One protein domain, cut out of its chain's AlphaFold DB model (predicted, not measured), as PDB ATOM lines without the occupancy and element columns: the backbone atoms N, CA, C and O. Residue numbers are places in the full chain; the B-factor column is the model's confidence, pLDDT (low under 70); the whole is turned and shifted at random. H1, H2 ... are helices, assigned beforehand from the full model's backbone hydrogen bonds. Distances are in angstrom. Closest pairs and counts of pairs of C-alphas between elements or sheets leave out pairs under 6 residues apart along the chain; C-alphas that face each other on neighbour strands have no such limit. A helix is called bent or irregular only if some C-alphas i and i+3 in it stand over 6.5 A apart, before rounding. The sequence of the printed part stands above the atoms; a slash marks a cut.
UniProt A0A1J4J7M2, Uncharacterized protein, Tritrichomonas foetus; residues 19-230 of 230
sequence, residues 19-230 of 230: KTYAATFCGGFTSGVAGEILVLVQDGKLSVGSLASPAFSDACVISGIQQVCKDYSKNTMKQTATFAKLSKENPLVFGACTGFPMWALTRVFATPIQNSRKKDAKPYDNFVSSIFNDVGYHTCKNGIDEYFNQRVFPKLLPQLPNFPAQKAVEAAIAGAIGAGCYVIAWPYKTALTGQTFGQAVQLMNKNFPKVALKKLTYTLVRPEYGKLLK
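AT A GLANCE: This is residues 19 to 230 of the 230 residues of an uncharacterized protein of Tritrichomonas foetus (UniProt A0A1J4J7M2). Helices H1, H3, H6, H7, H8 and H10b make a closed ring round a hollow middle, each touching the next and H10b touching H1. Short H4 and H5 fill the corner between H3 and H7, H9 and H10a pack on H7 and H8 in turn, and the loop after H6 runs out to Asp 120. The printed part has 212 residues with ten named helices, H1 to H10 in order, and no named strand: the class is all helix. It is compact, with a radius of gyration of the C-alphas of 17.4 A and spans of 51 by 40 by 37 A.

IN THESE COORDINATES: H1, residues 19 to 42, begins at C-alpha 19 (-18.464, 9.175, -9.362) and is 34.5 A long. H2 holds residues 48 to 51, and H3, residues 54 to 78, is 36.1 A long. H4 is residues 81 to 89 and H5 residues 91 to 97. H6, residues 99 to 115, is 23.2 A long, with a kink of 37 degrees near residue 109. H7, residues 127 to 159, is the longest at 44.4 A; it has a kink of 55 degrees near residue 153 and is irregular, C-alphas 133 and 136 being 7.5 A apart. H8, residues 163 to 184, is 30.4 A long, and H9 is residues 186 to 193. H10, residues 197 to 228, was assigned as one helix by its hydrogen bonds but is bent, with C-alphas 206 and 209 7.1 A apart. Its arms are H10a, residues 197 to 206, and H10b, residues 209 to 228, itself irregular with C-alphas 220 and 223 6.6 A apart. H10b ends at C-alpha 228 (-25.217, 2.580, -12.352).

HOW THE PARTS SIT: H1 touches H3 at a steep tilt of 44 degrees, opposite ways; the closest C-alphas, of Gly 28 and Gly 64, are 3.8 A apart. H2 is close to H1 but not clearly touching. H3 touches H6 at a shallow tilt of 26 degrees, closest at Cys 69 and Met 102, 4.9 A between C-alphas. H3 and H4 touch only at the corner. H7 is the hub, touching H5, H6, H8 and H9. Its residues 138 to 150 touch H5, with the C-alphas of Gly 143 and Gly 95 closest at 3.8 A. H7 and H8 are a helical hairpin at 36 degrees, only just steep. H8 touches H10b, closest at the C-alphas of Gly 175 and Ala 212, 4.2 A. H10b touches H1 at 32 degrees, only just shallow. H1 is apart from H7, and H3 from H8. Every O i to N i+4 pair is within hydrogen-bond range in H1, H3, H5, H9 and H10a; the counts are 4 of 5 in H4, 11 of 13 in H6, 21 of 29 in H7, 16 of 18 in H8 and 14 of 16 in H10b, and H2 is too short for such a pair.

THE WHOLE: The C-alphas farthest apart, of Asp 120 and Pro 161, are 55.7 A apart. The printed part has no cut, and the link from H6 to H7, 11 residues, is long. Residue 230 is under 70 in pLDDT.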
ATOM      1  N   LYS A  19     -17.353   9.783  -8.610       86.50
ATOM      2  CA  LYS A  19     -18.464   9.175  -9.362       86.50
ATOM      3  C   LYS A  19     -18.702   9.878 -10.694       86.50
ATOM      4  O   LYS A  19     -18.873   9.236 -11.726       86.50
ATOM      5  N   THR A  20     -18.673  11.208 -10.672       89.25
ATOM      6  CA  THR A  20     -18.843  12.029 -11.874       89.25
ATOM      7  C   THR A  20     -17.733  11.751 -12.884       89.25
ATOM      8  O   THR A  20     -18.032  11.515 -14.053       89.25
ATOM      9  N   TYR A  21     -16.472  11.714 -12.443       92.62
ATOM     10  CA  TYR A  21     -15.343  11.419 -13.325       92.62
ATOM     11  C   TYR A  21     -15.323   9.970 -13.808       92.62
ATOM     12  O   TYR A  21     -15.001   9.745 -14.970       92.62
ATOM     13  N   ALA A  22     -15.739   9.005 -12.989       93.75
ATOM     14  CA  ALA A  22     -15.898   7.617 -13.416       93.75
ATOM     15  C   ALA A  22     -16.976   7.483 -14.507       93.75
ATOM     16  O   ALA A  22     -16.722   6.889 -15.552       93.75
ATOM     17  N   ALA A  23     -18.144   8.114 -14.334       94.25
ATOM     18  CA  ALA A  23     -19.188   8.131 -15.361       94.25
ATOM     19  C   ALA A  23     -18.719   8.828 -16.652       94.25
ATOM     20  O   ALA A  23     -18.981   8.341 -17.754       94.25
ATOM     21  N   THR A  24     -18.004   9.952 -16.526       95.50
ATOM     22  CA  THR A  24     -17.389  10.660 -17.659       95.50
ATOM     23  C   THR A  24     -16.352   9.781 -18.367       95.50
ATOM     24  O   THR A  24     -16.369   9.707 -19.596       95.50
ATOM     25  N   PHE A  25     -15.499   9.067 -17.627       97.44
ATOM     26  CA  PHE A  25     -14.523   8.135 -18.189       97.44
ATOM     27  C   PHE A  25     -15.213   6.999 -18.943       97.44
ATOM     28  O   PHE A  25     -14.922   6.805 -20.119       97.44
ATOM     29  N   CYS A  26     -16.168   6.296 -18.324       97.00
ATOM     30  CA  CYS A  26     -16.887   5.189 -18.962       97.00
ATOM     31  C   CYS A  26     -17.656   5.648 -20.208       97.00
ATOM     32  O   CYS A  26     -17.636   4.975 -21.242       97.00
ATOM     33  N   GLY A  27     -18.275   6.832 -20.158       96.50
ATOM     34  CA  GLY A  27     -18.911   7.425 -21.330       96.50
ATOM     35  C   GLY A  27     -17.909   7.798 -22.424       96.50
ATOM     36  O   GLY A  27     -18.143   7.550 -23.611       96.50
ATOM     37  N   GLY A  28     -16.762   8.364 -22.049       97.06
ATOM     38  CA  GLY A  28     -15.679   8.705 -22.970       97.06
ATOM     39  C   GLY A  28     -15.027   7.476 -23.608       97.06
ATOM     40  O   GLY A  28     -14.742   7.499 -24.806       97.06
ATOM     41  N   PHE A  29     -14.871   6.393 -22.849       97.88
ATOM     42  CA  PHE A  29     -14.373   5.104 -23.320       97.88
ATOM     43  C   PHE A  29     -15.343   4.477 -24.322       97.88
ATOM     44  O   PHE A  29     -14.958   4.168 -25.444       97.88
ATOM     45  N   THR A  30     -16.624   4.379 -23.961       97.50
ATOM     46  CA  THR A  30     -17.667   3.765 -24.802       97.50
ATOM     47  C   THR A  30     -17.900   4.549 -26.090       97.50
ATOM     48  O   THR A  30     -18.017   3.976 -27.170       97.50
ATOM     49  N   SER A  31     -17.897   5.883 -26.011       96.50
ATOM     50  CA  SER A  31     -17.890   6.706 -27.224       96.50
ATOM     51  C   SER A  31     -16.609   6.510 -28.039       96.50
ATOM     52  O   SER A  31     -16.681   6.487 -29.263       96.50
ATOM     53  N   GLY A  32     -15.456   6.318 -27.390       96.19
ATOM     54  CA  GLY A  32     -14.201   5.916 -28.031       96.19
ATOM     55  C   GLY A  32     -14.362   4.647 -28.865       96.19
ATOM     56  O   GLY A  32     -14.081   4.692 -30.057       96.19
ATOM     57  N   VAL A  33     -14.923   3.585 -28.280       97.12
ATOM     58  CA  VAL A  33     -15.220   2.313 -28.964       97.12
ATOM     59  C   VAL A  33     -16.047   2.547 -30.228       97.12
ATOM     60  O   VAL A  33     -15.636   2.138 -31.311       97.12
ATOM     61  N   ALA A  34     -17.169   3.268 -30.125       96.69
ATOM     62  CA  ALA A  34     -18.015   3.562 -31.283       96.69
ATOM     63  C   ALA A  34     -17.255   4.336 -32.378       96.69
ATOM     64  O   ALA A  34     -17.360   4.023 -33.564       96.69
ATOM     65  N   GLY A  35     -16.456   5.330 -31.981       95.06
ATOM     66  CA  GLY A  35     -15.653   6.126 -32.903       95.06
ATOM     67  C   GLY A  35     -14.545   5.333 -33.599       95.06
ATOM     68  O   GLY A  35     -14.336   5.524 -34.794       95.06
ATOM     69  N   GLU A  36     -13.830   4.462 -32.886       95.44
ATOM     70  CA  GLU A  36     -12.757   3.653 -33.477       95.44
ATOM     71  C   GLU A  36     -13.301   2.522 -34.360       95.44
ATOM     72  O   GLU A  36     -12.731   2.264 -35.417       95.44
ATOM     73  N   ILE A  37     -14.439   1.909 -34.005       96.31
ATOM     74  CA  ILE A  37     -15.128   0.950 -34.888       96.31
ATOM     75  C   ILE A  37     -15.480   1.621 -36.213       96.31
ATOM     76  O   ILE A  37     -15.212   1.064 -37.275       96.31
ATOM     77  N   LEU A  38     -16.036   2.835 -36.167       95.31
ATOM     78  CA  LEU A  38     -16.372   3.569 -37.380       95.31
ATOM     79  C   LEU A  38     -15.132   3.849 -38.240       95.31
ATOM     80  O   LEU A  38     -15.193   3.652 -39.447       95.31
ATOM     81  N   VAL A  39     -14.004   4.241 -37.642       93.31
ATOM     82  CA  VAL A  39     -12.752   4.432 -38.396       93.31
ATOM     83  C   VAL A  39     -12.296   3.134 -39.056       93.31
ATOM     84  O   VAL A  39     -11.923   3.151 -40.226       93.31
ATOM     85  N   LEU A  40     -12.362   2.004 -38.347       93.69
ATOM     86  CA  LEU A  40     -12.016   0.699 -38.913       93.69
ATOM     87  C   LEU A  40     -12.937   0.311 -40.076       93.69
ATOM     88  O   LEU A  40     -12.455  -0.237 -41.064       93.69
ATOM     89  N   VAL A  41     -14.235   0.620 -39.990       94.62
ATOM     90  CA  VAL A  41     -15.193   0.416 -41.089       94.62
ATOM     91  C   VAL A  41     -14.850   1.306 -42.281       94.62
ATOM     92  O   VAL A  41     -14.744   0.808 -43.398       94.62
ATOM     93  N   GLN A  42     -14.631   2.603 -42.050       92.88
ATOM     94  CA  GLN A  42     -14.290   3.563 -43.104       92.88
ATOM     95  C   GLN A  42     -12.988   3.208 -43.827       92.88
ATOM     96  O   GLN A  42     -12.882   3.417 -45.031       92.88
ATOM     97  N   ASP A  43     -12.015   2.661 -43.098       91.69
ATOM     98  CA  ASP A  43     -10.719   2.266 -43.645       91.69
ATOM     99  C   ASP A  43     -10.717   0.826 -44.208       91.69
ATOM    100  O   ASP A  43      -9.665   0.357 -44.643       91.69
ATOM    101  N   GLY A  44     -11.846   0.102 -44.181       92.44
ATOM    102  CA  GLY A  44     -11.940  -1.286 -44.661       92.44
ATOM    103  C   GLY A  44     -11.116  -2.291 -43.843       92.44
ATOM    104  O   GLY A  44     -10.695  -3.321 -44.357       92.44
ATOM    105  N   LYS A  45     -10.844  -1.978 -42.570       93.88
ATOM    106  CA  LYS A  45      -9.946  -2.727 -41.670       93.88
ATOM    107  C   LYS A  45     -10.665  -3.430 -40.521       93.88
ATOM    108  O   LYS A  45     -10.001  -3.981 -39.641       93.88
ATOM    109  N   LEU A  46     -12.000  -3.410 -40.500       94.44
ATOM    110  CA  LEU A  46     -12.775  -4.043 -39.438       94.44
ATOM    111  C   LEU A  46     -12.567  -5.565 -39.446       94.44
ATOM    112  O   LEU A  46     -12.960  -6.268 -40.370       94.44
ATOM    113  N   SER A  47     -11.954  -6.064 -38.379       94.38
ATOM    114  CA  SER A  47     -11.694  -7.484 -38.134       94.38
ATOM    115  C   SER A  47     -11.583  -7.756 -36.634       94.38
ATOM    116  O   SER A  47     -11.266  -6.850 -35.858       94.38
ATOM    117  N   VAL A  48     -11.761  -9.010 -36.211       92.12
ATOM    118  CA  VAL A  48     -11.570  -9.408 -34.802       92.12
ATOM    119  C   VAL A  48     -10.170  -9.029 -34.307       92.12
ATOM    120  O   VAL A  48     -10.038  -8.465 -33.225       92.12
ATOM    121  N   GLY A  49      -9.134  -9.238 -35.128       92.75
ATOM    122  CA  GLY A  49      -7.761  -8.856 -34.789       92.75
ATOM    123  C   GLY A  49      -7.581  -7.347 -34.591       92.75
ATOM    124  O   GLY A  49      -6.900  -6.928 -33.659       92.75
ATOM    125  N   SER A  50      -8.234  -6.515 -35.411       89.69
ATOM    126  CA  SER A  50      -8.185  -5.055 -35.242       89.69
ATOM    127  C   SER A  50      -8.864  -4.583 -33.950       89.69
ATOM    128  O   SER A  50      -8.329  -3.707 -33.272       89.69
ATOM    129  N   LEU A  51      -9.986  -5.207 -33.566       90.81
ATOM    130  CA  LEU A  51     -10.714  -4.899 -32.330       90.81
ATOM    131  C   LEU A  51      -9.969  -5.388 -31.082       90.81
ATOM    132  O   LEU A  51      -9.998  -4.724 -30.050       90.81
ATOM    133  N   ALA A  52      -9.274  -6.522 -31.185       91.56
ATOM    134  CA  ALA A  52      -8.443  -7.071 -30.117       91.56
ATOM    135  C   ALA A  52      -7.067  -6.388 -30.004       91.56
ATOM    136  O   ALA A  52      -6.290  -6.700 -29.101       91.56
ATOM    137  N   SER A  53      -6.733  -5.473 -30.921       91.88
ATOM    138  CA  SER A  53      -5.420  -4.835 -30.931       91.88
ATOM    139  C   SER A  53      -5.225  -3.918 -29.713       91.88
ATOM    140  O   SER A  53      -6.142  -3.179 -29.336       91.88
ATOM    141  N   PRO A  54      -4.013  -3.869 -29.126       91.25
ATOM    142  CA  PRO A  54      -3.709  -2.914 -28.062       91.25
ATOM    143  C   PRO A  54      -3.974  -1.465 -28.485       91.25
ATOM    144  O   PRO A  54      -4.509  -0.688 -27.704       91.25
ATOM    145  N   ALA A  55      -3.697  -1.125 -29.750       91.38
ATOM    146  CA  ALA A  55      -3.925   0.211 -30.293       91.38
ATOM    147  C   ALA A  55      -5.403   0.641 -30.233       91.38
ATOM    148  O   ALA A  55      -5.692   1.802 -29.937       91.38
ATOM    149  N   PHE A  56      -6.336  -0.286 -30.479       93.94
ATOM    150  CA  PHE A  56      -7.770  -0.024 -30.357       93.94
ATOM    151  C   PHE A  56      -8.156   0.282 -28.905       93.94
ATOM    152  O   PHE A  56      -8.790   1.303 -28.628       93.94
ATOM    153  N   SER A  57      -7.720  -0.564 -27.965       94.12
ATOM    154  CA  SER A  57      -7.965  -0.363 -26.532       94.12
ATOM    155  C   SER A  57      -7.366   0.957 -26.038       94.12
ATOM    156  O   SER A  57      -8.047   1.734 -25.369       94.12
ATOM    157  N   ASP A  58      -6.123   1.253 -26.415       95.06
ATOM    158  CA  ASP A  58      -5.418   2.474 -26.025       95.06
ATOM    159  C   ASP A  58      -6.171   3.724 -26.503       95.06
ATOM    160  O   ASP A  58      -6.378   4.661 -25.729       95.06
ATOM    161  N   ALA A  59      -6.661   3.734 -27.749       94.31
ATOM    162  CA  ALA A  59      -7.463   4.836 -28.279       94.31
ATOM    163  C   ALA A  59      -8.778   5.039 -27.498       94.31
ATOM    164  O   ALA A  59      -9.167   6.178 -27.212       94.31
ATOM    165  N   CYS A  60      -9.436   3.950 -27.091       96.56
ATOM    166  CA  CYS A  60     -10.649   4.003 -26.274       96.56
ATOM    167  C   CYS A  60     -10.366   4.551 -24.866       96.56
ATOM    168  O   CYS A  60     -11.067   5.454 -24.400       96.56
ATOM    169  N   VAL A  61      -9.299   4.079 -24.212       97.12
ATOM    170  CA  VAL A  61      -8.855   4.573 -22.897       97.12
ATOM    171  C   VAL A  61      -8.508   6.060 -22.957       97.12
ATOM    172  O   VAL A  61      -8.982   6.837 -22.126       97.12
ATOM    173  N   ILE A  62      -7.756   6.485 -23.975       96.69
ATOM    174  CA  ILE A  62      -7.391   7.892 -24.182       96.69
ATOM    175  C   ILE A  62      -8.637   8.756 -24.400       96.69
ATOM    176  O   ILE A  62      -8.714   9.860 -23.863       96.69
ATOM    177  N   SER A  63      -9.649   8.255 -25.116       96.69
ATOM    178  CA  SER A  63     -10.937   8.946 -25.265       96.69
ATOM    179  C   SER A  63     -11.650   9.148 -23.919       96.69
ATOM    180  O   SER A  63     -12.205  10.222 -23.676       96.69
ATOM    181  N   GLY A  64     -11.605   8.153 -23.028       97.62
ATOM    182  CA  GLY A  64     -12.095   8.259 -21.648       97.62
ATOM    183  C   GLY A  64     -11.355   9.326 -20.843       97.62
ATOM    184  O   GLY A  64     -11.979  10.238 -20.294       97.62
ATOM    185  N   ILE A  65     -10.021   9.254 -20.833       97.75
ATOM    186  CA  ILE A  65      -9.141  10.218 -20.153       97.75
ATOM    187  C   ILE A  65      -9.427  11.638 -20.638       97.75
ATOM    188  O   ILE A  65      -9.625  12.540 -19.829       97.75
ATOM    189  N   GLN A  66      -9.505  11.838 -21.954       96.69
ATOM    190  CA  GLN A  66      -9.694  13.157 -22.545       96.69
ATOM    191  C   GLN A  66     -10.996  13.827 -22.080       96.69
ATOM    192  O   GLN A  66     -11.011  15.037 -21.849       96.69
ATOM    193  N   GLN A  67     -12.086  13.067 -21.909       96.25
ATOM    194  CA  GLN A  67     -13.341  13.619 -21.382       96.25
ATOM    195  C   GLN A  67     -13.206  14.036 -19.915       96.25
ATOM    196  O   GLN A  67     -13.655  15.120 -19.546       96.25
ATOM    197  N   VAL A  68     -12.526  13.229 -19.093       97.00
ATOM    198  CA  VAL A  68     -12.245  13.587 -17.693       97.00
ATOM    199  C   VAL A  68     -11.376  14.838 -17.622       97.00
ATOM    200  O   VAL A  68     -11.706  15.766 -16.891       97.00
ATOM    201  N   CYS A  69     -10.311  14.917 -18.425       97.19
ATOM    202  CA  CYS A  69      -9.456  16.099 -18.498       97.19
ATOM    203  C   CYS A  69     -10.240  17.337 -18.951       97.19
ATOM    204  O   CYS A  69     -10.024  18.421 -18.419       97.19
ATOM    205  N   LYS A  70     -11.186  17.190 -19.890       95.12
ATOM    206  CA  LYS A  70     -12.052  18.289 -20.338       95.12
ATOM    207  C   LYS A  70     -12.931  18.815 -19.208       95.12
ATOM    208  O   LYS A  70     -12.970  20.029 -18.998       95.12
ATOM    209  N   ASP A  71     -13.608  17.926 -18.485       93.75
ATOM    210  CA  ASP A  71     -14.457  18.301 -17.350       93.75
ATOM    211  C   ASP A  71     -13.617  18.921 -16.226       93.75
ATOM    212  O   ASP A  71     -13.949  19.994 -15.718       93.75
ATOM    213  N   TYR A  72     -12.486  18.295 -15.892       95.12
ATOM    214  CA  TYR A  72     -11.566  18.767 -14.864       95.12
ATOM    215  C   TYR A  72     -11.031  20.167 -15.182       95.12
ATOM    216  O   TYR A  72     -11.184  21.072 -14.367       95.12
ATOM    217  N   SER A  73     -10.474  20.396 -16.377       95.50
ATOM    218  CA  SER A  73      -9.933  21.709 -16.751       95.50
ATOM    219  C   SER A  73     -10.995  22.807 -16.697       95.50
ATOM    220  O   SER A  73     -10.738  23.879 -16.154       95.50
ATOM    221  N   LYS A  74     -12.209  22.542 -17.194       93.94
ATOM    222  CA  LYS A  74     -13.316  23.507 -17.126       93.94
ATOM    223  C   LYS A  74     -13.705  23.838 -15.690       93.94
ATOM    224  O   LYS A  74     -13.855  25.013 -15.356       93.94
ATOM    225  N   ASN A  75     -13.879  22.816 -14.857       93.06
ATOM    226  CA  ASN A  75     -14.316  22.985 -13.476       93.06
ATOM    227  C   ASN A  75     -13.256  23.702 -12.643       93.06
ATOM    228  O   ASN A  75     -13.594  24.642 -11.932       93.06
ATOM    229  N   THR A  76     -11.986  23.321 -12.791       93.62
ATOM    230  CA  THR A  76     -10.859  23.969 -12.111       93.62
ATOM    231  C   THR A  76     -10.760  25.442 -12.488       93.62
ATOM    232  O   THR A  76     -10.693  26.292 -11.607       93.62
ATOM    233  N   MET A  77     -10.844  25.790 -13.777       93.44
ATOM    234  CA  MET A  77     -10.793  27.197 -14.188       93.44
ATOM    235  C   MET A  77     -11.959  28.004 -13.601       93.44
ATOM    236  O   MET A  77     -11.743  29.091 -13.068       93.44
ATOM    237  N   LYS A  78     -13.179  27.449 -13.597       93.31
ATOM    238  CA  LYS A  78     -14.371  28.090 -13.010       93.31
ATOM    239  C   LYS A  78     -14.298  28.316 -11.492       93.31
ATOM    240  O   LYS A  78     -15.144  29.039 -10.978       93.31
ATOM    241  N   GLN A  79     -13.318  27.757 -10.775       92.75
ATOM    242  CA  GLN A  79     -13.114  28.059  -9.349       92.75
ATOM    243  C   GLN A  79     -12.615  29.490  -9.116       92.75
ATOM    244  O   GLN A  79     -12.795  30.040  -8.033       92.75
ATOM    245  N   THR A  80     -12.016  30.116 -10.130       92.56
ATOM    246  CA  THR A  80     -11.604  31.521 -10.054       92.56
ATOM    247  C   THR A  80     -12.711  32.442 -10.564       92.56
ATOM    248  O   THR A  80     -13.339  32.175 -11.592       92.56
ATOM    249  N   ALA A  81     -12.931  33.565  -9.874       94.19
ATOM    250  CA  ALA A  81     -13.986  34.520 -10.220       94.19
ATOM    251  C   ALA A  81     -13.855  35.051 -11.661       94.19
ATOM    252  O   ALA A  81     -14.853  35.160 -12.374       94.19
ATOM    253  N   THR A  82     -12.625  35.306 -12.118       94.38
ATOM    254  CA  THR A  82     -12.333  35.789 -13.474       94.38
ATOM    255  C   THR A  82     -12.806  34.811 -14.544       94.38
ATOM    256  O   THR A  82     -13.552  35.198 -15.439       94.38
ATOM    257  N   PHE A  83     -12.431  33.533 -14.450       94.06
ATOM    258  CA  PHE A  83     -12.837  32.535 -15.440       94.06
ATOM    259  C   PHE A  83     -14.308  32.134 -15.296       94.06
ATOM    260  O   PHE A  83     -14.953  31.837 -16.299       94.06
ATOM    261  N   ALA A  84     -14.879  32.187 -14.089       93.38
ATOM    262  CA  ALA A  84     -16.318  32.024 -13.898       93.38
ATOM    263  C   ALA A  84     -17.110  33.121 -14.632       93.38
ATOM    264  O   ALA A  84     -18.060  32.809 -15.356       93.38
ATOM    265  N   LYS A  85     -16.688  34.387 -14.506       95.69
ATOM    266  CA  LYS A  85     -17.260  35.530 -15.232       95.69
ATOM    267  C   LYS A  85     -17.060  35.381 -16.743       95.69
ATOM    268  O   LYS A  85     -18.038  35.412 -17.491       95.69
ATOM    269  N   LEU A  86     -15.829  35.094 -17.174       94.00
ATOM    270  CA  LEU A  86     -15.488  34.879 -18.582       94.00
ATOM    271  C   LEU A  86     -16.334  33.768 -19.207       94.00
ATOM    272  O   LEU A  86     -16.798  33.920 -20.331       94.00
ATOM    273  N   SER A  87     -16.594  32.681 -18.471       94.94
ATOM    274  CA  SER A  87     -17.408  31.572 -18.972       94.94
ATOM    275  C   SER A  87     -18.816  31.990 -19.367       94.94
ATOM    276  O   SER A  87     -19.359  31.392 -20.286       94.94
ATOM    277  N   LYS A  88     -19.384  33.016 -18.721       94.50
ATOM    278  CA  LYS A  88     -20.719  33.542 -19.024       94.50
ATOM    279  C   LYS A  88     -20.659  34.618 -20.103       94.50
ATOM    280  O   LYS A  88     -21.442  34.592 -21.049       94.50
ATOM    281  N   GLU A  89     -19.736  35.566 -19.973       96.50
ATOM    282  CA  GLU A  89     -19.646  36.730 -20.862       96.50
ATOM    283  C   GLU A  89     -19.097  36.357 -22.237       96.50
ATOM    284  O   GLU A  89     -19.694  36.700 -23.255       96.50
ATOM    285  N   ASN A  90     -18.016  35.578 -22.268       96.69
ATOM    286  CA  ASN A  90     -17.352  35.144 -23.485       96.69
ATOM    287  C   ASN A  90     -17.056  33.631 -23.441       96.69
ATOM    288  O   ASN A  90     -15.909  33.215 -23.236       96.69
ATOM    289  N   PRO A  91     -18.086  32.782 -23.644       96.00
ATOM    290  CA  PRO A  91     -17.934  31.330 -23.583       96.00
ATOM    291  C   PRO A  91     -16.948  30.791 -24.623       96.00
ATOM    292  O   PRO A  91     -16.300  29.783 -24.362       96.00
ATOM    293  N   LEU A  92     -16.780  31.475 -25.761       97.19
ATOM    294  CA  LEU A  92     -15.798  31.094 -26.776       97.19
ATOM    295  C   LEU A  92     -14.375  31.199 -26.226       97.19
ATOM    296  O   LEU A  92     -13.623  30.226 -26.272       97.19
ATOM    297  N   VAL A  93     -14.014  32.358 -25.671       97.12
ATOM    298  CA  VAL A  93     -12.672  32.572 -25.110       97.12
ATOM    299  C   VAL A  93     -12.460  31.684 -23.888       97.12
ATOM    300  O   VAL A  93     -11.423  31.032 -23.789       97.12
ATOM    301  N   PHE A  94     -13.454  31.563 -23.001       97.56
ATOM    302  CA  PHE A  94     -13.367  30.640 -21.868       97.56
ATOM    303  C   PHE A  94     -13.117  29.194 -22.321       97.56
ATOM    304  O   PHE A  94     -12.205  28.538 -21.818       97.56
ATOM    305  N   GLY A  95     -13.884  28.702 -23.299       96.69
ATOM    306  CA  GLY A  95     -13.689  27.370 -23.857       96.69
ATOM    307  C   GLY A  95     -12.295  27.208 -24.465       96.69
ATOM    308  O   GLY A  95     -11.633  26.207 -24.188       96.69
ATOM    309  N   ALA A  96     -11.805  28.203 -25.203       97.19
ATOM    310  CA  ALA A  96     -10.471  28.181 -25.793       97.19
ATOM    311  C   ALA A  96      -9.374  28.049 -24.725       97.19
ATOM    312  O   ALA A  96      -8.510  27.180 -24.839       97.19
ATOM    313  N   CYS A  97      -9.469  28.803 -23.626       96.88
ATOM    314  CA  CYS A  97      -8.520  28.718 -22.514       96.88
ATOM    315  C   CYS A  97      -8.456  27.322 -21.866       96.88
ATOM    316  O   CYS A  97      -7.440  26.967 -21.275       96.88
ATOM    317  N   THR A  98      -9.505  26.504 -21.999       96.44
ATOM    318  CA  THR A  98      -9.518  25.127 -21.473       96.44
ATOM    319  C   THR A  98      -8.827  24.121 -22.399       96.44
ATOM    320  O   THR A  98      -8.564  22.997 -21.979       96.44
ATOM    321  N   GLY A  99      -8.546  24.485 -23.657       95.50
ATOM    322  CA  GLY A  99      -7.992  23.587 -24.676       95.50
ATOM    323  C   GLY A  99      -6.600  23.064 -24.335       95.50
ATOM    324  O   GLY A  99      -6.401  21.850 -24.296       95.50
ATOM    325  N   PHE A 100      -5.664  23.968 -24.029       96.25
ATOM    326  CA  PHE A 100      -4.308  23.604 -23.607       96.25
ATOM    327  C   PHE A 100      -4.273  22.733 -22.344       96.25
ATOM    328  O   PHE A 100      -3.732  21.630 -22.431       96.25
ATOM    329  N   PRO A 101      -4.853  23.141 -21.195       96.62
ATOM    330  CA  PRO A 101      -4.764  22.338 -19.978       96.62
ATOM    331  C   PRO A 101      -5.428  20.966 -20.142       96.62
ATOM    332  O   PRO A 101      -4.875  19.969 -19.685       96.62
ATOM    333  N   MET A 102      -6.557  20.883 -20.859       97.12
ATOM    334  CA  MET A 102      -7.207  19.603 -21.148       97.12
ATOM    335  C   MET A 102      -6.293  18.686 -21.964       97.12
ATOM    336  O   MET A 102      -6.143  17.508 -21.625       97.12
ATOM    337  N   TRP A 103      -5.665  19.210 -23.021       97.31
ATOM    338  CA  TRP A 103      -4.816  18.403 -23.891       97.31
ATOM    339  C   TRP A 103      -3.507  17.998 -23.214       97.31
ATOM    340  O   TRP A 103      -3.134  16.829 -23.272       97.31
ATOM    341  N   ALA A 104      -2.856  18.917 -22.502       97.44
ATOM    342  CA  ALA A 104      -1.640  18.632 -21.749       97.44
ATOM    343  C   ALA A 104      -1.868  17.508 -20.725       97.44
ATOM    344  O   ALA A 104      -1.129  16.526 -20.725       97.44
ATOM    345  N   LEU A 105      -2.944  17.593 -19.930       97.56
ATOM    346  CA  LEU A 105      -3.321  16.533 -18.989       97.56
ATOM    347  C   LEU A 105      -3.615  15.214 -19.706       97.56
ATOM    348  O   LEU A 105      -3.139  14.169 -19.277       97.56
ATOM    349  N   THR A 106      -4.328  15.255 -20.835       97.62
ATOM    350  CA  THR A 106      -4.584  14.050 -21.639       97.62
ATOM    351  C   THR A 106      -3.271  13.387 -22.062       97.62
ATOM    352  O   THR A 106      -3.127  12.170 -21.945       97.62
ATOM    353  N   ARG A 107      -2.278  14.170 -22.507       97.31
ATOM    354  CA  ARG A 107      -0.973  13.659 -22.949       97.31
ATOM    355  C   ARG A 107      -0.127  13.076 -21.824       97.31
ATOM    356  O   ARG A 107       0.672  12.188 -22.127       97.31
ATOM    357  N   VAL A 108      -0.308  13.513 -20.572       97.25
ATOM    358  CA  VAL A 108       0.398  12.936 -19.408       97.25
ATOM    359  C   VAL A 108       0.086  11.446 -19.293       97.25
ATOM    360  O   VAL A 108       0.982  10.650 -19.045       97.25
ATOM    361  N   PHE A 109      -1.157  11.053 -19.568       96.38
ATOM    362  CA  PHE A 109      -1.558   9.648 -19.547       96.38
ATOM    363  C   PHE A 109      -1.411   8.971 -20.917       96.38
ATOM    364  O   PHE A 109      -0.984   7.826 -21.003       96.38
ATOM    365  N   ALA A 110      -1.738   9.666 -22.009       95.25
ATOM    366  CA  ALA A 110      -1.762   9.067 -23.342       95.25
ATOM    367  C   ALA A 110      -0.367   8.716 -23.881       95.25
ATOM    368  O   ALA A 110      -0.204   7.689 -24.534       95.25
ATOM    369  N   THR A 111       0.640   9.556 -23.624       95.00
ATOM    370  CA  THR A 111       2.007   9.343 -24.131       95.00
ATOM    371  C   THR A 111       2.638   8.048 -23.606       95.00
ATOM    372  O   THR A 111       3.050   7.241 -24.442       95.00
ATOM    373  N   PRO A 112       2.649   7.769 -22.286       94.94
ATOM    374  CA  PRO A 112       3.198   6.514 -21.774       94.94
ATOM    375  C   PRO A 112       2.414   5.287 -22.234       94.94
ATOM    376  O   PRO A 112       3.038   4.284 -22.575       94.94
ATOM    377  N   ILE A 113       1.081   5.366 -22.337       94.00
ATOM    378  CA  ILE A 113       0.261   4.276 -22.894       94.00
ATOM    379  C   ILE A 113       0.731   3.950 -24.320       94.00
ATOM    380  O   ILE A 113       1.103   2.814 -24.607       94.00
ATOM    381  N   GLN A 114       0.819   4.963 -25.185       91.94
ATOM    382  CA  GLN A 114       1.215   4.797 -26.587       91.94
ATOM    383  C   GLN A 114       2.669   4.339 -26.762       91.94
ATOM    384  O   GLN A 114       2.974   3.613 -27.709       91.94
ATOM    385  N   ASN A 115       3.579   4.773 -25.887       93.94
ATOM    386  CA  ASN A 115       4.993   4.410 -25.971       93.94
ATOM    387  C   ASN A 115       5.293   3.045 -25.338       93.94
ATOM    388  O   ASN A 115       6.218   2.384 -25.794       93.94
ATOM    389  N   SER A 116       4.472   2.557 -24.399       92.62
ATOM    390  CA  SER A 116       4.631   1.222 -23.787       92.62
ATOM    391  C   SER A 116       4.587   0.059 -24.788       92.62
ATOM    392  O   SER A 116       5.004  -1.054 -24.477       92.62
ATOM    393  N   ARG A 117       4.063   0.307 -25.995       86.50
ATOM    394  CA  ARG A 117       3.928  -0.675 -27.081       86.50
ATOM    395  C   ARG A 117       5.018  -0.560 -28.145       86.50
ATOM    396  O   ARG A 117       5.046  -1.366 -29.070       86.50
ATOM    397  N   LYS A 118       5.887   0.449 -28.050       89.88
ATOM    398  CA  LYS A 118       6.967   0.688 -29.007       89.88
ATOM    399  C   LYS A 118       8.260   0.108 -28.457       89.88
ATOM    400  O   LYS A 118       8.588   0.298 -27.289       89.88
ATOM    401  N   LYS A 119       9.005  -0.577 -29.320       88.94
ATOM    402  CA  LYS A 119      10.331  -1.081 -28.974       88.94
ATOM    403  C   LYS A 119      11.254   0.103 -28.657       88.94
ATOM    404  O   LYS A 119      11.242   1.087 -29.393       88.94
ATOM    405  N   ASP A 120      11.996   0.003 -27.558       91.19
ATOM    406  CA  ASP A 120      13.023   0.964 -27.126       91.19
ATOM    407  C   ASP A 120      12.532   2.404 -26.846       91.19
ATOM    408  O   ASP A 120      13.344   3.307 -26.646       91.19
ATOM    409  N   ALA A 121      11.215   2.637 -26.780       92.00
ATOM    410  CA  ALA A 121      10.658   3.955 -26.479       92.00
ATOM    411  C   ALA A 121      10.559   4.195 -24.968       92.00
ATOM    412  O   ALA A 121      10.040   3.366 -24.215       92.00
ATOM    413  N   LYS A 122      10.977   5.378 -24.514       94.62
ATOM    414  CA  LYS A 122      10.752   5.814 -23.134       94.62
ATOM    415  C   LYS A 122       9.304   6.294 -22.958       94.62
ATOM    416  O   LYS A 122       8.692   6.803 -23.904       94.62
ATOM    417  N   PRO A 123       8.746   6.226 -21.733       92.94
ATOM    418  CA  PRO A 123       7.340   6.558 -21.484       92.94
ATOM    419  C   PRO A 123       6.905   7.940 -21.999       92.94
ATOM    420  O   PRO A 123       5.790   8.090 -22.482       92.94
ATOM    421  N   TYR A 124       7.786   8.940 -21.971       95.75
ATOM    422  CA  TYR A 124       7.465  10.317 -22.366       95.75
ATOM    423  C   TYR A 124       8.181  10.794 -23.635       95.75
ATOM    424  O   TYR A 124       8.232  11.999 -23.894       95.75
ATOM    425  N   ASP A 125       8.695   9.877 -24.458       95.38
ATOM    426  CA  ASP A 125       9.242  10.253 -25.761       95.38
ATOM    427  C   ASP A 125       8.196  11.016 -26.583       95.38
ATOM    428  O   ASP A 125       7.049  10.579 -26.722       95.38
ATOM    429  N   ASN A 126       8.606  12.166 -27.129       92.50
ATOM    430  CA  ASN A 126       7.767  13.094 -27.896       92.50
ATOM    431  C   ASN A 126       6.586  13.709 -27.120       92.50
ATOM    432  O   ASN A 126       5.651  14.229 -27.728       92.50
ATOM    433  N   PHE A 127       6.604  13.696 -25.782       94.69
ATOM    434  CA  PHE A 127       5.533  14.288 -24.972       94.69
ATOM    435  C   PHE A 127       5.267  15.756 -25.342       94.69
ATOM    436  O   PHE A 127       4.139  16.119 -25.678       94.69
ATOM    437  N   VAL A 128       6.311  16.586 -25.356       94.44
ATOM    438  CA  VAL A 128       6.199  18.027 -25.626       94.44
ATOM    439  C   VAL A 128       5.674  18.292 -27.040       94.44
ATOM    440  O   VAL A 128       4.705  19.033 -27.207       94.44
ATOM    441  N   SER A 129       6.247  17.634 -28.052       92.44
ATOM    442  CA  SER A 129       5.789  17.779 -29.438       92.44
ATOM    443  C   SER A 129       4.349  17.291 -29.615       92.44
ATOM    444  O   SER A 129       3.575  17.935 -30.314       92.44
ATOM    445  N   SER A 130       3.926  16.231 -28.916       90.50
ATOM    446  CA  SER A 130       2.533  15.759 -28.955       90.50
ATOM    447  C   SER A 130       1.524  16.763 -28.381       90.50
ATOM    448  O   SER A 130       0.381  16.819 -28.836       90.50
ATOM    449  N   ILE A 131       1.932  17.591 -27.411       94.31
ATOM    450  CA  ILE A 131       1.086  18.670 -26.888       94.31
ATOM    451  C   ILE A 131       0.976  19.777 -27.927       94.31
ATOM    452  O   ILE A 131      -0.130  20.111 -28.350       94.31
ATOM    453  N   PHE A 132       2.114  20.330 -28.348       94.06
ATOM    454  CA  PHE A 132       2.126  21.483 -29.242       94.06
ATOM    455  C   PHE A 132       1.541  21.159 -30.608       94.06
ATOM    456  O   PHE A 132       0.827  21.978 -31.162       94.06
ATOM    457  N   ASN A 133       1.714  19.945 -31.121       91.94
ATOM    458  CA  ASN A 133       1.130  19.610 -32.408       91.94
ATOM    459  C   ASN A 133      -0.392  19.804 -32.398       91.94
ATOM    460  O   ASN A 133      -0.908  20.385 -33.343       91.94
ATOM    461  N   ASP A 134      -1.123  19.387 -31.363       92.06
ATOM    462  CA  ASP A 134      -2.597  19.386 -31.383       92.06
ATOM    463  C   ASP A 134      -3.263  20.460 -30.507       92.06
ATOM    464  O   ASP A 134      -4.488  20.610 -30.532       92.06
ATOM    465  N   VAL A 135      -2.499  21.260 -29.758       94.12
ATOM    466  CA  VAL A 135      -3.091  22.255 -28.850       94.12
ATOM    467  C   VAL A 135      -3.916  23.318 -29.578       94.12
ATOM    468  O   VAL A 135      -4.980  23.693 -29.083       94.12
ATOM    469  N   GLY A 136      -3.496  23.767 -30.768       94.25
ATOM    470  CA  GLY A 136      -4.272  24.722 -31.566       94.25
ATOM    471  C   GLY A 136      -5.657  24.170 -31.913       94.25
ATOM    472  O   GLY A 136      -6.670  24.819 -31.657       94.25
ATOM    473  N   TYR A 137      -5.710  22.913 -32.367       95.62
ATOM    474  CA  TYR A 137      -6.963  22.207 -32.646       95.62
ATOM    475  C   TYR A 137      -7.866  22.137 -31.407       95.62
ATOM    476  O   TYR A 137      -9.038  22.510 -31.467       95.62
ATOM    477  N   HIS A 138      -7.326  21.704 -30.265       96.38
ATOM    478  CA  HIS A 138      -8.106  21.563 -29.033       96.38
ATOM    479  C   HIS A 138      -8.560  22.899 -28.440       96.38
ATOM    480  O   HIS A 138      -9.641  22.964 -27.854       96.38
ATOM    481  N   THR A 139      -7.780  23.960 -28.630       96.38
ATOM    482  CA  THR A 139      -8.129  25.335 -28.250       96.38
ATOM    483  C   THR A 139      -9.316  25.829 -29.067       96.38
ATOM    484  O   THR A 139     -10.351  26.172 -28.493       96.38
ATOM    485  N   CYS A 140      -9.235  25.774 -30.400       96.75
ATOM    486  CA  CYS A 140     -10.346  26.162 -31.272       96.75
ATOM    487  C   CYS A 140     -11.599  25.329 -30.983       96.75
ATOM    488  O   CYS A 140     -12.682  25.879 -30.770       96.75
ATOM    489  N   LYS A 141     -11.444  24.004 -30.900       96.62
ATOM    490  CA  LYS A 141     -12.562  23.088 -30.676       96.62
ATOM    491  C   LYS A 141     -13.259  23.342 -29.348       96.62
ATOM    492  O   LYS A 141     -14.484  23.418 -29.321       96.62
ATOM    493  N   ASN A 142     -12.520  23.469 -28.246       96.94
ATOM    494  CA  ASN A 142     -13.149  23.706 -26.950       96.94
ATOM    495  C   ASN A 142     -13.825  25.080 -26.883       96.94
ATOM    496  O   ASN A 142     -14.878  25.181 -26.254       96.94
ATOM    497  N   GLY A 143     -13.266  26.105 -27.536       97.31
ATOM    498  CA  GLY A 143     -13.894  27.423 -27.635       97.31
ATOM    499  C   GLY A 143     -15.235  27.378 -28.358       97.31
ATOM    500  O   GLY A 143     -16.253  27.809 -27.816       97.31
ATOM    501  N   ILE A 144     -15.262  26.784 -29.551       97.62
ATOM    502  CA  ILE A 144     -16.489  26.678 -30.344       97.62
ATOM    503  C   ILE A 144     -17.506  25.759 -29.648       97.62
ATOM    504  O   ILE A 144     -18.668  26.141 -29.521       97.62
ATOM    505  N   ASP A 145     -17.078  24.608 -29.109       96.12
ATOM    506  CA  ASP A 145     -17.943  23.717 -28.317       96.12
ATOM    507  C   ASP A 145     -18.634  24.492 -27.177       96.12
ATOM    508  O   ASP A 145     -19.833  24.350 -26.952       96.12
ATOM    509  N   GLU A 146     -17.884  25.303 -26.425       96.56
ATOM    510  CA  GLU A 146     -18.415  26.047 -25.281       96.56
ATOM    511  C   GLU A 146     -19.378  27.162 -25.702       96.56
ATOM    512  O   GLU A 146     -20.439  27.317 -25.091       96.56
ATOM    513  N   TYR A 147     -19.063  27.887 -26.778       97.50
ATOM    514  CA  TYR A 147     -19.977  28.869 -27.357       97.50
ATOM    515  C   TYR A 147     -21.305  28.224 -27.766       97.50
ATOM    516  O   TYR A 147     -22.371  28.711 -27.384       97.50
ATOM    517  N   PHE A 148     -21.259  27.097 -28.482       97.38
ATOM    518  CA  PHE A 148     -22.466  26.399 -28.919       97.38
ATOM    519  C   PHE A 148     -23.281  25.870 -27.739       97.38
ATOM    520  O   PHE A 148     -24.494  26.087 -27.702       97.38
ATOM    521  N   ASN A 149     -22.627  25.272 -26.741       94.62
ATOM    522  CA  ASN A 149     -23.295  24.775 -25.538       94.62
ATOM    523  C   ASN A 149     -24.024  25.877 -24.760       94.62
ATOM    524  O   ASN A 149     -25.088  25.619 -24.208       94.62
ATOM    525  N   GLN A 150     -23.474  27.094 -24.710       95.50
ATOM    526  CA  GLN A 150     -24.053  28.174 -23.909       95.50
ATOM    527  C   GLN A 150     -24.979  29.118 -24.682       95.50
ATOM    528  O   GLN A 150     -25.878  29.711 -24.089       95.50
ATOM    529  N   ARG A 151     -24.755  29.314 -25.986       96.00
ATOM    530  CA  ARG A 151     -25.444  30.354 -26.771       96.00
ATOM    531  C   ARG A 151     -26.364  29.799 -27.852       96.00
ATOM    532  O   ARG A 151     -27.384  30.429 -28.128       96.00
ATOM    533  N   VAL A 152     -26.023  28.652 -28.442       96.75
ATOM    534  CA  VAL A 152     -26.727  28.095 -29.610       96.75
ATOM    535  C   VAL A 152     -27.688  26.984 -29.200       96.75
ATOM    536  O   VAL A 152     -28.892  27.116 -29.403       96.75
ATOM    537  N   PHE A 153     -27.195  25.912 -28.576       96.06
ATOM    538  CA  PHE A 153     -28.008  24.742 -28.227       96.06
ATOM    539  C   PHE A 153     -29.209  25.046 -27.321       96.06
ATOM    540  O   PHE A 153     -30.279  24.513 -27.614       96.06
ATOM    541  N   PRO A 154     -29.123  25.933 -26.306       95.94
ATOM    542  CA  PRO A 154     -30.288  26.286 -25.493       95.94
ATOM    543  C   PRO A 154     -31.421  26.951 -26.283       95.94
ATOM    544  O   PRO A 154     -32.567  26.903 -25.852       95.94
ATOM    545  N   LYS A 155     -31.115  27.574 -27.429       96.69
ATOM    546  CA  LYS A 155     -32.107  28.213 -28.305       96.69
ATOM    547  C   LYS A 155     -32.587  27.274 -29.405       96.69
ATOM    548  O   LYS A 155     -33.764  27.289 -29.738       96.69
ATOM    549  N   LEU A 156     -31.673  26.487 -29.973       95.44
ATOM    550  CA  LEU A 156     -31.929  25.626 -31.124       95.44
ATOM    551  C   LEU A 156     -32.617  24.313 -30.737       95.44
ATOM    552  O   LEU A 156     -33.612  23.943 -31.349       95.44
ATOM    553  N   LEU A 157     -32.095  23.591 -29.737       94.44
ATOM    554  CA  LEU A 157     -32.555  22.228 -29.444       94.44
ATOM    555  C   LEU A 157     -34.028  22.156 -29.004       94.44
ATOM    556  O   LEU A 157     -34.716  21.250 -29.467       94.44
ATOM    557  N   PRO A 158     -34.568  23.091 -28.194       95.94
ATOM    558  CA  PRO A 158     -35.986  23.058 -27.826       95.94
ATOM    559  C   PRO A 158     -36.959  23.217 -29.002       95.94
ATOM    560  O   PRO A 158     -38.125  22.871 -28.860       95.94
ATOM    561  N   GLN A 159     -36.502  23.720 -30.154       96.06
ATOM    562  CA  GLN A 159     -37.332  23.871 -31.358       96.06
ATOM    563  C   GLN A 159     -37.499  22.553 -32.129       96.06
ATOM    564  O   GLN A 159     -38.264  22.486 -33.087       96.06
ATOM    565  N   LEU A 160     -36.765  21.505 -31.748       95.38
ATOM    566  CA  LEU A 160     -36.789  20.217 -32.428       95.38
ATOM    567  C   LEU A 160     -37.864  19.302 -31.826       95.38
ATOM    568  O   LEU A 160     -38.035  19.273 -30.605       95.38
ATOM    569  N   PRO A 161     -38.543  18.496 -32.662       92.94
ATOM    570  CA  PRO A 161     -39.814  17.858 -32.314       92.94
ATOM    571  C   PRO A 161     -39.709  16.776 -31.235       92.94
ATOM    572  O   PRO A 161     -40.705  16.431 -30.609       92.94
ATOM    573  N   ASN A 162     -38.527  16.187 -31.038       93.88
ATOM    574  CA  ASN A 162     -38.321  15.114 -30.072       93.88
ATOM    575  C   ASN A 162     -36.839  14.957 -29.695       93.88
ATOM    576  O   ASN A 162     -35.940  15.508 -30.335       93.88
ATOM    577  N   PHE A 163     -36.585  14.175 -28.645       90.75
ATOM    578  CA  PHE A 163     -35.240  13.912 -28.135       90.75
ATOM    579  C   PHE A 163     -34.286  13.296 -29.184       90.75
ATOM    580  O   PHE A 163     -33.164  13.794 -29.300       90.75
ATOM    581  N   PRO A 164     -34.681  12.293 -29.997       92.56
ATOM    582  CA  PRO A 164     -33.828  11.788 -31.076       92.56
ATOM    583  C   PRO A 164     -33.390  12.871 -32.066       92.56
ATOM    584  O   PRO A 164     -32.201  12.969 -32.367       92.56
ATOM    585  N   ALA A 165     -34.314  13.730 -32.514       94.12
ATOM    586  CA  ALA A 165     -33.997  14.841 -33.408       94.12
ATOM    587  C   ALA A 165     -33.018  15.826 -32.753       94.12
ATOM    588  O   ALA A 165     -32.033  16.223 -33.377       94.12
ATOM    589  N   GLN A 166     -33.223  16.154 -31.471       93.94
ATOM    590  CA  GLN A 166     -32.285  16.981 -30.705       93.94
ATOM    591  C   GLN A 166     -30.881  16.388 -30.688       93.94
ATOM    592  O   GLN A 166     -29.909  17.104 -30.927       93.94
ATOM    593  N   LYS A 167     -30.757  15.082 -30.436       93.50
ATOM    594  CA  LYS A 167     -29.450  14.421 -30.357       93.50
ATOM    595  C   LYS A 167     -28.787  14.244 -31.711       93.50
ATOM    596  O   LYS A 167     -27.571  14.398 -31.787       93.50
ATOM    597  N   ALA A 168     -29.555  14.010 -32.770       94.12
ATOM    598  CA  ALA A 168     -29.041  13.986 -34.133       94.12
ATOM    599  C   ALA A 168     -28.470  15.355 -34.541       94.12
ATOM    600  O   ALA A 168     -27.331  15.427 -35.003       94.12
ATOM    601  N   VAL A 169     -29.206  16.446 -34.298       95.88
ATOM    602  CA  VAL A 169     -28.749  17.811 -34.614       95.88
ATOM    603  C   VAL A 169     -27.544  18.208 -33.758       95.88
ATOM    604  O   VAL A 169     -26.550  18.706 -34.285       95.88
ATOM    605  N   GLU A 170     -27.583  17.938 -32.450       94.19
ATOM    606  CA  GLU A 170     -26.453  18.192 -31.547       94.19
ATOM    607  C   GLU A 170     -25.193  17.424 -31.993       94.19
ATOM    608  O   GLU A 170     -24.092  17.980 -31.998       94.19
ATOM    609  N   ALA A 171     -25.344  16.159 -32.401       95.44
ATOM    610  CA  ALA A 171     -24.252  15.326 -32.894       95.44
ATOM    611  C   ALA A 171     -23.701  15.809 -34.242       95.44
ATOM    612  O   ALA A 171     -22.483  15.884 -34.396       95.44
ATOM    613  N   ALA A 172     -24.566  16.179 -35.189       96.88
ATOM    614  CA  ALA A 172     -24.156  16.707 -36.488       96.88
ATOM    615  C   ALA A 172     -23.364  18.015 -36.339       96.88
ATOM    616  O   ALA A 172     -22.289  18.160 -36.921       96.88
ATOM    617  N   ILE A 173     -23.839  18.931 -35.489       97.06
ATOM    618  CA  ILE A 173     -23.139  20.185 -35.189       97.06
ATOM    619  C   ILE A 173     -21.806  19.906 -34.491       97.06
ATOM    620  O   ILE A 173     -20.789  20.478 -34.871       97.06
ATOM    621  N   ALA A 174     -21.761  18.995 -33.513       95.44
ATOM    622  CA  ALA A 174     -20.499  18.610 -32.882       95.44
ATOM    623  C   ALA A 174     -19.513  17.982 -33.880       95.44
ATOM    624  O   ALA A 174     -18.311  18.232 -33.786       95.44
ATOM    625  N   GLY A 175     -20.016  17.199 -34.840       95.94
ATOM    626  CA  GLY A 175     -19.256  16.681 -35.975       95.94
ATOM    627  C   GLY A 175     -18.653  17.807 -36.809       95.94
ATOM    628  O   GLY A 175     -17.445  17.814 -37.031       95.94
ATOM    629  N   ALA A 176     -19.466  18.796 -37.188       97.00
ATOM    630  CA  ALA A 176     -19.029  19.957 -37.959       97.00
ATOM    631  C   ALA A 176     -17.987  20.796 -37.209       97.00
ATOM    632  O   ALA A 176     -16.973  21.168 -37.791       97.00
ATOM    633  N   ILE A 177     -18.187  21.036 -35.910       96.62
ATOM    634  CA  ILE A 177     -17.231  21.762 -35.064       96.62
ATOM    635  C   ILE A 177     -15.920  20.981 -34.967       96.62
ATOM    636  O   ILE A 177     -14.859  21.505 -35.292       96.62
ATOM    637  N   GLY A 178     -15.977  19.716 -34.544       93.00
ATOM    638  CA  GLY A 178     -14.775  18.912 -34.349       93.00
ATOM    639  C   GLY A 178     -13.991  18.709 -35.640       93.00
ATOM    640  O   GLY A 178     -12.781  18.872 -35.638       93.00
ATOM    641  N   ALA A 179     -14.660  18.415 -36.751       93.19
ATOM    642  CA  ALA A 179     -14.001  18.261 -38.040       93.19
ATOM    643  C   ALA A 179     -13.504  19.598 -38.607       93.19
ATOM    644  O   ALA A 179     -12.365  19.694 -39.059       93.19
ATOM    645  N   GLY A 180     -14.329  20.644 -38.542       95.50
ATOM    646  CA  GLY A 180     -13.988  21.978 -39.030       95.50
ATOM    647  C   GLY A 180     -12.796  22.586 -38.295       95.50
ATOM    648  O   GLY A 180     -12.018  23.327 -38.891       95.50
ATOM    649  N   CYS A 181     -12.565  22.217 -37.033       96.56
ATOM    650  CA  CYS A 181     -11.385  22.662 -36.299       96.56
ATOM    651  C   CYS A 181     -10.054  22.169 -36.881       96.56
ATOM    652  O   CYS A 181      -9.045  22.820 -36.620       96.56
ATOM    653  N   TYR A 182     -10.013  21.095 -37.682       93.94
ATOM    654  CA  TYR A 182      -8.792  20.734 -38.421       93.94
ATOM    655  C   TYR A 182      -8.423  21.804 -39.448       93.94
ATOM    656  O   TYR A 182      -7.253  22.137 -39.600       93.94
ATOM    657  N   VAL A 183      -9.433  22.376 -40.102       96.19
ATOM    658  CA  VAL A 183      -9.278  23.475 -41.054       96.19
ATOM    659  C   VAL A 183      -8.985  24.772 -40.294       96.19
ATOM    660  O   VAL A 183      -7.980  25.416 -40.546       96.19
ATOM    661  N   ILE A 184      -9.762  25.129 -39.271       95.31
ATOM    662  CA  ILE A 184      -9.527  26.374 -38.510       95.31
ATOM    663  C   ILE A 184      -8.120  26.410 -37.886       95.31
ATOM    664  O   ILE A 184      -7.474  27.456 -37.875       95.31
ATOM    665  N   ALA A 185      -7.624  25.272 -37.394       94.75
ATOM    666  CA  ALA A 185      -6.280  25.163 -36.838       94.75
ATOM    667  C   ALA A 185      -5.192  24.895 -37.896       94.75
ATOM    668  O   ALA A 185      -4.027  24.750 -37.517       94.75
ATOM    669  N   TRP A 186      -5.518  24.835 -39.196       95.44
ATOM    670  CA  TRP A 186      -4.526  24.553 -40.239       95.44
ATOM    671  C   TRP A 186      -3.364  25.547 -40.210       95.44
ATOM    672  O   TRP A 186      -2.238  25.072 -40.281       95.44
ATOM    673  N   PRO A 187      -3.552  26.884 -40.079       94.94
ATOM    674  CA  PRO A 187      -2.425  27.812 -40.208       94.94
ATOM    675  C   PRO A 187      -1.360  27.544 -39.141       94.94
ATOM    676  O   PRO A 187      -0.161  27.541 -39.410       94.94
ATOM    677  N   TYR A 188      -1.828  27.214 -37.938       93.62
ATOM    678  CA  TYR A 188      -1.000  26.767 -36.828       93.62
ATOM    679  C   TYR A 188      -0.274  25.450 -37.138       93.62
ATOM    680  O   TYR A 188       0.933  25.327 -36.935       93.62
ATOM    681  N   LYS A 189      -0.998  24.461 -37.674       92.00
ATOM    682  CA  LYS A 189      -0.439  23.161 -38.062       92.00
ATOM    683  C   LYS A 189       0.575  23.260 -39.197       92.00
ATOM    684  O   LYS A 189       1.575  22.543 -39.164       92.00
ATOM    685  N   THR A 190       0.353  24.140 -40.168       93.81
ATOM    686  CA  THR A 190       1.289  24.419 -41.258       93.81
ATOM    687  C   THR A 190       2.597  24.963 -40.700       93.81
ATOM    688  O   THR A 190       3.650  24.428 -41.028       93.81
ATOM    689  N   ALA A 191       2.537  25.944 -39.793       93.56
ATOM    690  CA  ALA A 191       3.732  26.526 -39.181       93.56
ATOM    691  C   ALA A 191       4.552  25.512 -38.360       93.56
ATOM    692  O   ALA A 191       5.776  25.588 -38.349       93.56
ATOM    693  N   LEU A 192       3.898  24.558 -37.686       91.75
ATOM    694  CA  LEU A 192       4.589  23.577 -36.839       91.75
ATOM    695  C   LEU A 192       5.045  22.307 -37.560       91.75
ATOM    696  O   LEU A 192       6.067  21.731 -37.205       91.75
ATOM    697  N   THR A 193       4.248  21.817 -38.506       89.12
ATOM    698  CA  THR A 193       4.403  20.460 -39.064       89.12
ATOM    699  C   THR A 193       4.416  20.428 -40.588       89.12
ATOM    700  O   THR A 193       4.508  19.352 -41.170       89.12
ATOM    701  N   GLY A 194       4.286  21.583 -41.251       92.56
ATOM    702  CA  GLY A 194       4.185  21.658 -42.708       92.56
ATOM    703  C   GLY A 194       2.874  21.104 -43.274       92.56
ATOM    704  O   GLY A 194       2.785  20.882 -44.479       92.56
ATOM    705  N   GLN A 195       1.853  20.870 -42.434       93.69
ATOM    706  CA  GLN A 195       0.555  20.365 -42.889       93.69
ATOM    707  C   GLN A 195      -0.035  21.276 -43.972       93.69
ATOM    708  O   GLN A 195      -0.166  22.486 -43.772       93.69
ATOM    709  N   THR A 196      -0.439  20.689 -45.097       96.25
ATOM    710  CA  THR A 196      -1.083  21.427 -46.187       96.25
ATOM    711  C   THR A 196      -2.579  21.601 -45.932       96.25
ATOM    712  O   THR A 196      -3.211  20.814 -45.223       96.25
ATOM    713  N   PHE A 197      -3.185  22.606 -46.567       96.19
ATOM    714  CA  PHE A 197      -4.635  22.805 -46.504       96.19
ATOM    715  C   PHE A 197      -5.415  21.566 -46.983       96.19
ATOM    716  O   PHE A 197      -6.376  21.150 -46.339       96.19
ATOM    717  N   GLY A 198      -4.958  20.913 -48.059       96.94
ATOM    718  CA  GLY A 198      -5.573  19.683 -48.568       96.94
ATOM    719  C   GLY A 198      -5.571  18.544 -47.540       96.94
ATOM    720  O   GLY A 198      -6.587  17.874 -47.368       96.94
ATOM    721  N   GLN A 199      -4.476  18.373 -46.790       95.50
ATOM    722  CA  GLN A 199      -4.411  17.406 -45.689       95.50
ATOM    723  C   GLN A 199      -5.385  17.762 -44.556       95.50
ATOM    724  O   GLN A 199      -6.034  16.874 -44.003       95.50
ATOM    725  N   ALA A 200      -5.539  19.047 -44.227       95.12
ATOM    726  CA  ALA A 200      -6.499  19.496 -43.218       95.12
ATOM    727  C   ALA A 200      -7.957  19.207 -43.631       95.12
ATOM    728  O   ALA A 200      -8.740  18.716 -42.816       95.12
ATOM    729  N   VAL A 201      -8.311  19.427 -44.903       96.62
ATOM    730  CA  VAL A 201      -9.641  19.093 -45.451       96.62
ATOM    731  C   VAL A 201      -9.884  17.582 -45.453       96.62
ATOM    732  O   VAL A 201     -10.963  17.124 -45.078       96.62
ATOM    733  N   GLN A 202      -8.877  16.778 -45.805       94.94
ATOM    734  CA  GLN A 202      -8.979  15.317 -45.710       94.94
ATOM    735  C   GLN A 202      -9.222  14.859 -44.265       94.94
ATOM    736  O   GLN A 202     -10.081  14.007 -44.026       94.94
ATOM    737  N   LEU A 203      -8.521  15.451 -43.291       92.75
ATOM    738  CA  LEU A 203      -8.743  15.172 -41.870       92.75
ATOM    739  C   LEU A 203     -10.143  15.585 -41.414       92.75
ATOM    740  O   LEU A 203     -10.766  14.828 -40.668       92.75
ATOM    741  N   MET A 204     -10.649  16.732 -41.872       94.75
ATOM    742  CA  MET A 204     -12.024  17.167 -41.621       94.75
ATOM    743  C   MET A 204     -13.023  16.116 -42.124       94.75
ATOM    744  O   MET A 204     -13.812  15.595 -41.334       94.75
ATOM    745  N   ASN A 205     -12.942  15.729 -43.397       93.75
ATOM    746  CA  ASN A 205     -13.866  14.759 -43.992       93.75
ATOM    747  C   ASN A 205     -13.806  13.396 -43.292       93.75
ATOM    748  O   ASN A 205     -14.843  12.814 -42.972       93.75
ATOM    749  N   LYS A 206     -12.595  12.908 -42.987       91.44
ATOM    750  CA  LYS A 206     -12.407  11.627 -42.297       91.44
ATOM    751  C   LYS A 206     -12.960  11.651 -40.869       91.44
ATOM    752  O   LYS A 206     -13.580  10.683 -40.437       91.44
ATOM    753  N   ASN A 207     -12.757  12.740 -40.124       92.44
ATOM    754  CA  ASN A 207     -13.116  12.796 -38.703       92.44
ATOM    755  C   ASN A 207     -14.543  13.277 -38.425       92.44
ATOM    756  O   ASN A 207     -15.032  13.036 -37.321       92.44
ATOM    757  N   PHE A 208     -15.233  13.912 -39.376       96.00
ATOM    758  CA  PHE A 208     -16.623  14.348 -39.193       96.00
ATOM    759  C   PHE A 208     -17.546  13.244 -38.650       96.00
ATOM    760  O   PHE A 208     -18.098  13.422 -37.556       96.00
ATOM    761  N   PRO A 209     -17.691  12.086 -39.325       95.12
ATOM    762  CA  PRO A 209     -18.641  11.075 -38.879       95.12
ATOM    763  C   PRO A 209     -18.181  10.421 -37.568       95.12
ATOM    764  O   PRO A 209     -19.011  10.137 -36.703       95.12
ATOM    765  N   LYS A 210     -16.860  10.299 -37.350       94.94
ATOM    766  CA  LYS A 210     -16.278   9.863 -36.072       94.94
ATOM    767  C   LYS A 210     -16.718  10.765 -34.924       94.94
ATOM    768  O   LYS A 210     -17.213  10.276 -33.912       94.94
ATOM    769  N   VAL A 211     -16.554  12.079 -35.053       94.81
ATOM    770  CA  VAL A 211     -16.894  13.024 -33.981       94.81
ATOM    771  C   VAL A 211     -18.402  13.051 -33.722       94.81
ATOM    772  O   VAL A 211     -18.808  13.040 -32.555       94.81
ATOM    773  N   ALA A 212     -19.224  13.031 -34.775       96.19
ATOM    774  CA  ALA A 212     -20.678  12.994 -34.642       96.19
ATOM    775  C   ALA A 212     -21.143  11.740 -33.882       96.19
ATOM    776  O   ALA A 212     -21.853  11.846 -32.878       96.19
ATOM    777  N   LEU A 213     -20.662  10.556 -34.281       96.00
ATOM    778  CA  LEU A 213     -21.003   9.294 -33.621       96.00
ATOM    779  C   LEU A 213     -20.534   9.265 -32.162       96.00
ATOM    780  O   LEU A 213     -21.284   8.849 -31.275       96.00
ATOM    781  N   LYS A 214     -19.320   9.761 -31.887       95.69
ATOM    782  CA  LYS A 214     -18.809   9.890 -30.515       95.69
ATOM    783  C   LYS A 214     -19.722  10.767 -29.660       95.69
ATOM    784  O   LYS A 214     -20.025  10.397 -28.527       95.69
ATOM    785  N   LYS A 215     -20.173  11.913 -30.181       95.12
ATOM    786  CA  LYS A 215     -21.057  12.839 -29.456       95.12
ATOM    787  C   LYS A 215     -22.419  12.213 -29.161       95.12
ATOM    788  O   LYS A 215     -22.898  12.344 -28.030       95.12
ATOM    789  N   LEU A 216     -23.013  11.536 -30.142       94.75
ATOM    790  CA  LEU A 216     -24.280  10.832 -29.970       94.75
ATOM    791  C   LEU A 216     -24.145   9.756 -28.888       94.75
ATOM    792  O   LEU A 216     -24.857   9.792 -27.887       94.75
ATOM    793  N   THR A 217     -23.152   8.876 -29.040       95.75
ATOM    794  CA  THR A 217     -22.889   7.772 -28.108       95.75
ATOM    795  C   THR A 217     -22.664   8.292 -26.693       95.75
ATOM    796  O   THR A 217     -23.344   7.861 -25.768       95.75
ATOM    797  N   TYR A 218     -21.771   9.273 -26.517       94.94
ATOM    798  CA  TYR A 218     -21.458   9.846 -25.206       94.94
ATOM    799  C   TYR A 218     -22.703  10.394 -24.499       94.94
ATOM    800  O   TYR A 218     -22.915  10.134 -23.316       94.94
ATOM    801  N   THR A 219     -23.538  11.132 -25.235       91.31
ATOM    802  CA  THR A 219     -24.756  11.750 -24.698       91.31
ATOM    803  C   THR A 219     -25.785  10.716 -24.240       91.31
ATOM    804  O   THR A 219     -26.520  10.980 -23.291       91.31
ATOM    805  N   LEU A 220     -25.822   9.547 -24.881       92.25
ATOM    806  CA  LEU A 220     -26.729   8.457 -24.526       92.25
ATOM    807  C   LEU A 220     -26.212   7.628 -23.345       92.25
ATOM    808  O   LEU A 220     -26.971   7.332 -22.430       92.25
ATOM    809  N   VAL A 221     -24.924   7.274 -23.331       93.94
ATOM    810  CA  VAL A 221     -24.397   6.287 -22.368       93.94
ATOM    811  C   VAL A 221     -23.927   6.898 -21.047       93.94
ATOM    812  O   VAL A 221     -24.034   6.267 -19.998       93.94
ATOM    813  N   ARG A 222     -23.408   8.134 -21.053       93.44
ATOM    814  CA  ARG A 222     -22.871   8.768 -19.837       93.44
ATOM    815  C   ARG A 222     -23.924   8.917 -18.725       93.44
ATOM    816  O   ARG A 222     -23.573   8.662 -17.571       93.44
ATOM    817  N   PRO A 223     -25.184   9.316 -19.005       89.94
ATOM    818  CA  PRO A 223     -26.235   9.345 -17.988       89.94
ATOM    819  C   PRO A 223     -26.500   7.976 -17.354       89.94
ATOM    820  O   PRO A 223     -26.657   7.899 -16.139       89.94
ATOM    821  N   GLU A 224     -26.485   6.904 -18.150       92.94
ATOM    822  CA  GLU A 224     -26.700   5.541 -17.654       92.94
ATOM    823  C   GLU A 224     -25.560   5.087 -16.738       92.94
ATOM    824  O   GLU A 224     -25.821   4.600 -15.641       92.94
ATOM    825  N   TYR A 225     -24.298   5.365 -17.087       91.81
ATOM    826  CA  TYR A 225     -23.179   5.122 -16.165       91.81
ATOM    827  C   TYR A 225     -23.308   5.913 -14.859       91.81
ATOM    828  O   TYR A 225     -23.013   5.387 -13.789       91.81
ATOM    829  N   GLY A 226     -23.806   7.152 -14.920       87.56
ATOM    830  CA  GLY A 226     -24.105   7.938 -13.721       87.56
ATOM    831  C   GLY A 226     -25.175   7.303 -12.823       87.56
ATOM    832  O   GLY A 226     -25.087   7.421 -11.605       87.56
ATOM    833  N   LYS A 227     -26.161   6.606 -13.405       89.12
ATOM    834  CA  LYS A 227     -27.197   5.871 -12.657       89.12
ATOM    835  C   LYS A 227     -26.697   4.540 -12.093       89.12
ATOM    836  O   LYS A 227     -27.211   4.116 -11.063       89.12
ATOM    837  N   LEU A 228     -25.762   3.876 -12.771       88.00
ATOM    838  CA  LEU A 228     -25.217   2.580 -12.352       88.00
ATOM    839  C   LEU A 228     -24.201   2.711 -11.213       88.00
ATOM    840  O   LEU A 228     -24.148   1.850 -10.345       88.00
ATOM    841  N   LEU A 229     -23.435   3.803 -11.173       82.62
ATOM    842  CA  LEU A 229     -22.424   4.076 -10.139       82.62
ATOM    843  C   LEU A 229     -23.027   4.638  -8.827       82.62
ATOM    844  O   LEU A 229     -22.379   5.438  -8.141       82.62
ATOM    845  N   LYS A 230     -24.276   4.266  -8.514       61.81
ATOM    846  CA  LYS A 230     -25.022   4.705  -7.322       61.81
ATOM    847  C   LYS A 230     -24.297   4.345  -6.033       61.81
ATOM    848  O   LYS A 230     -23.921   3.172  -5.861       61.81
TER     849      LYS A 230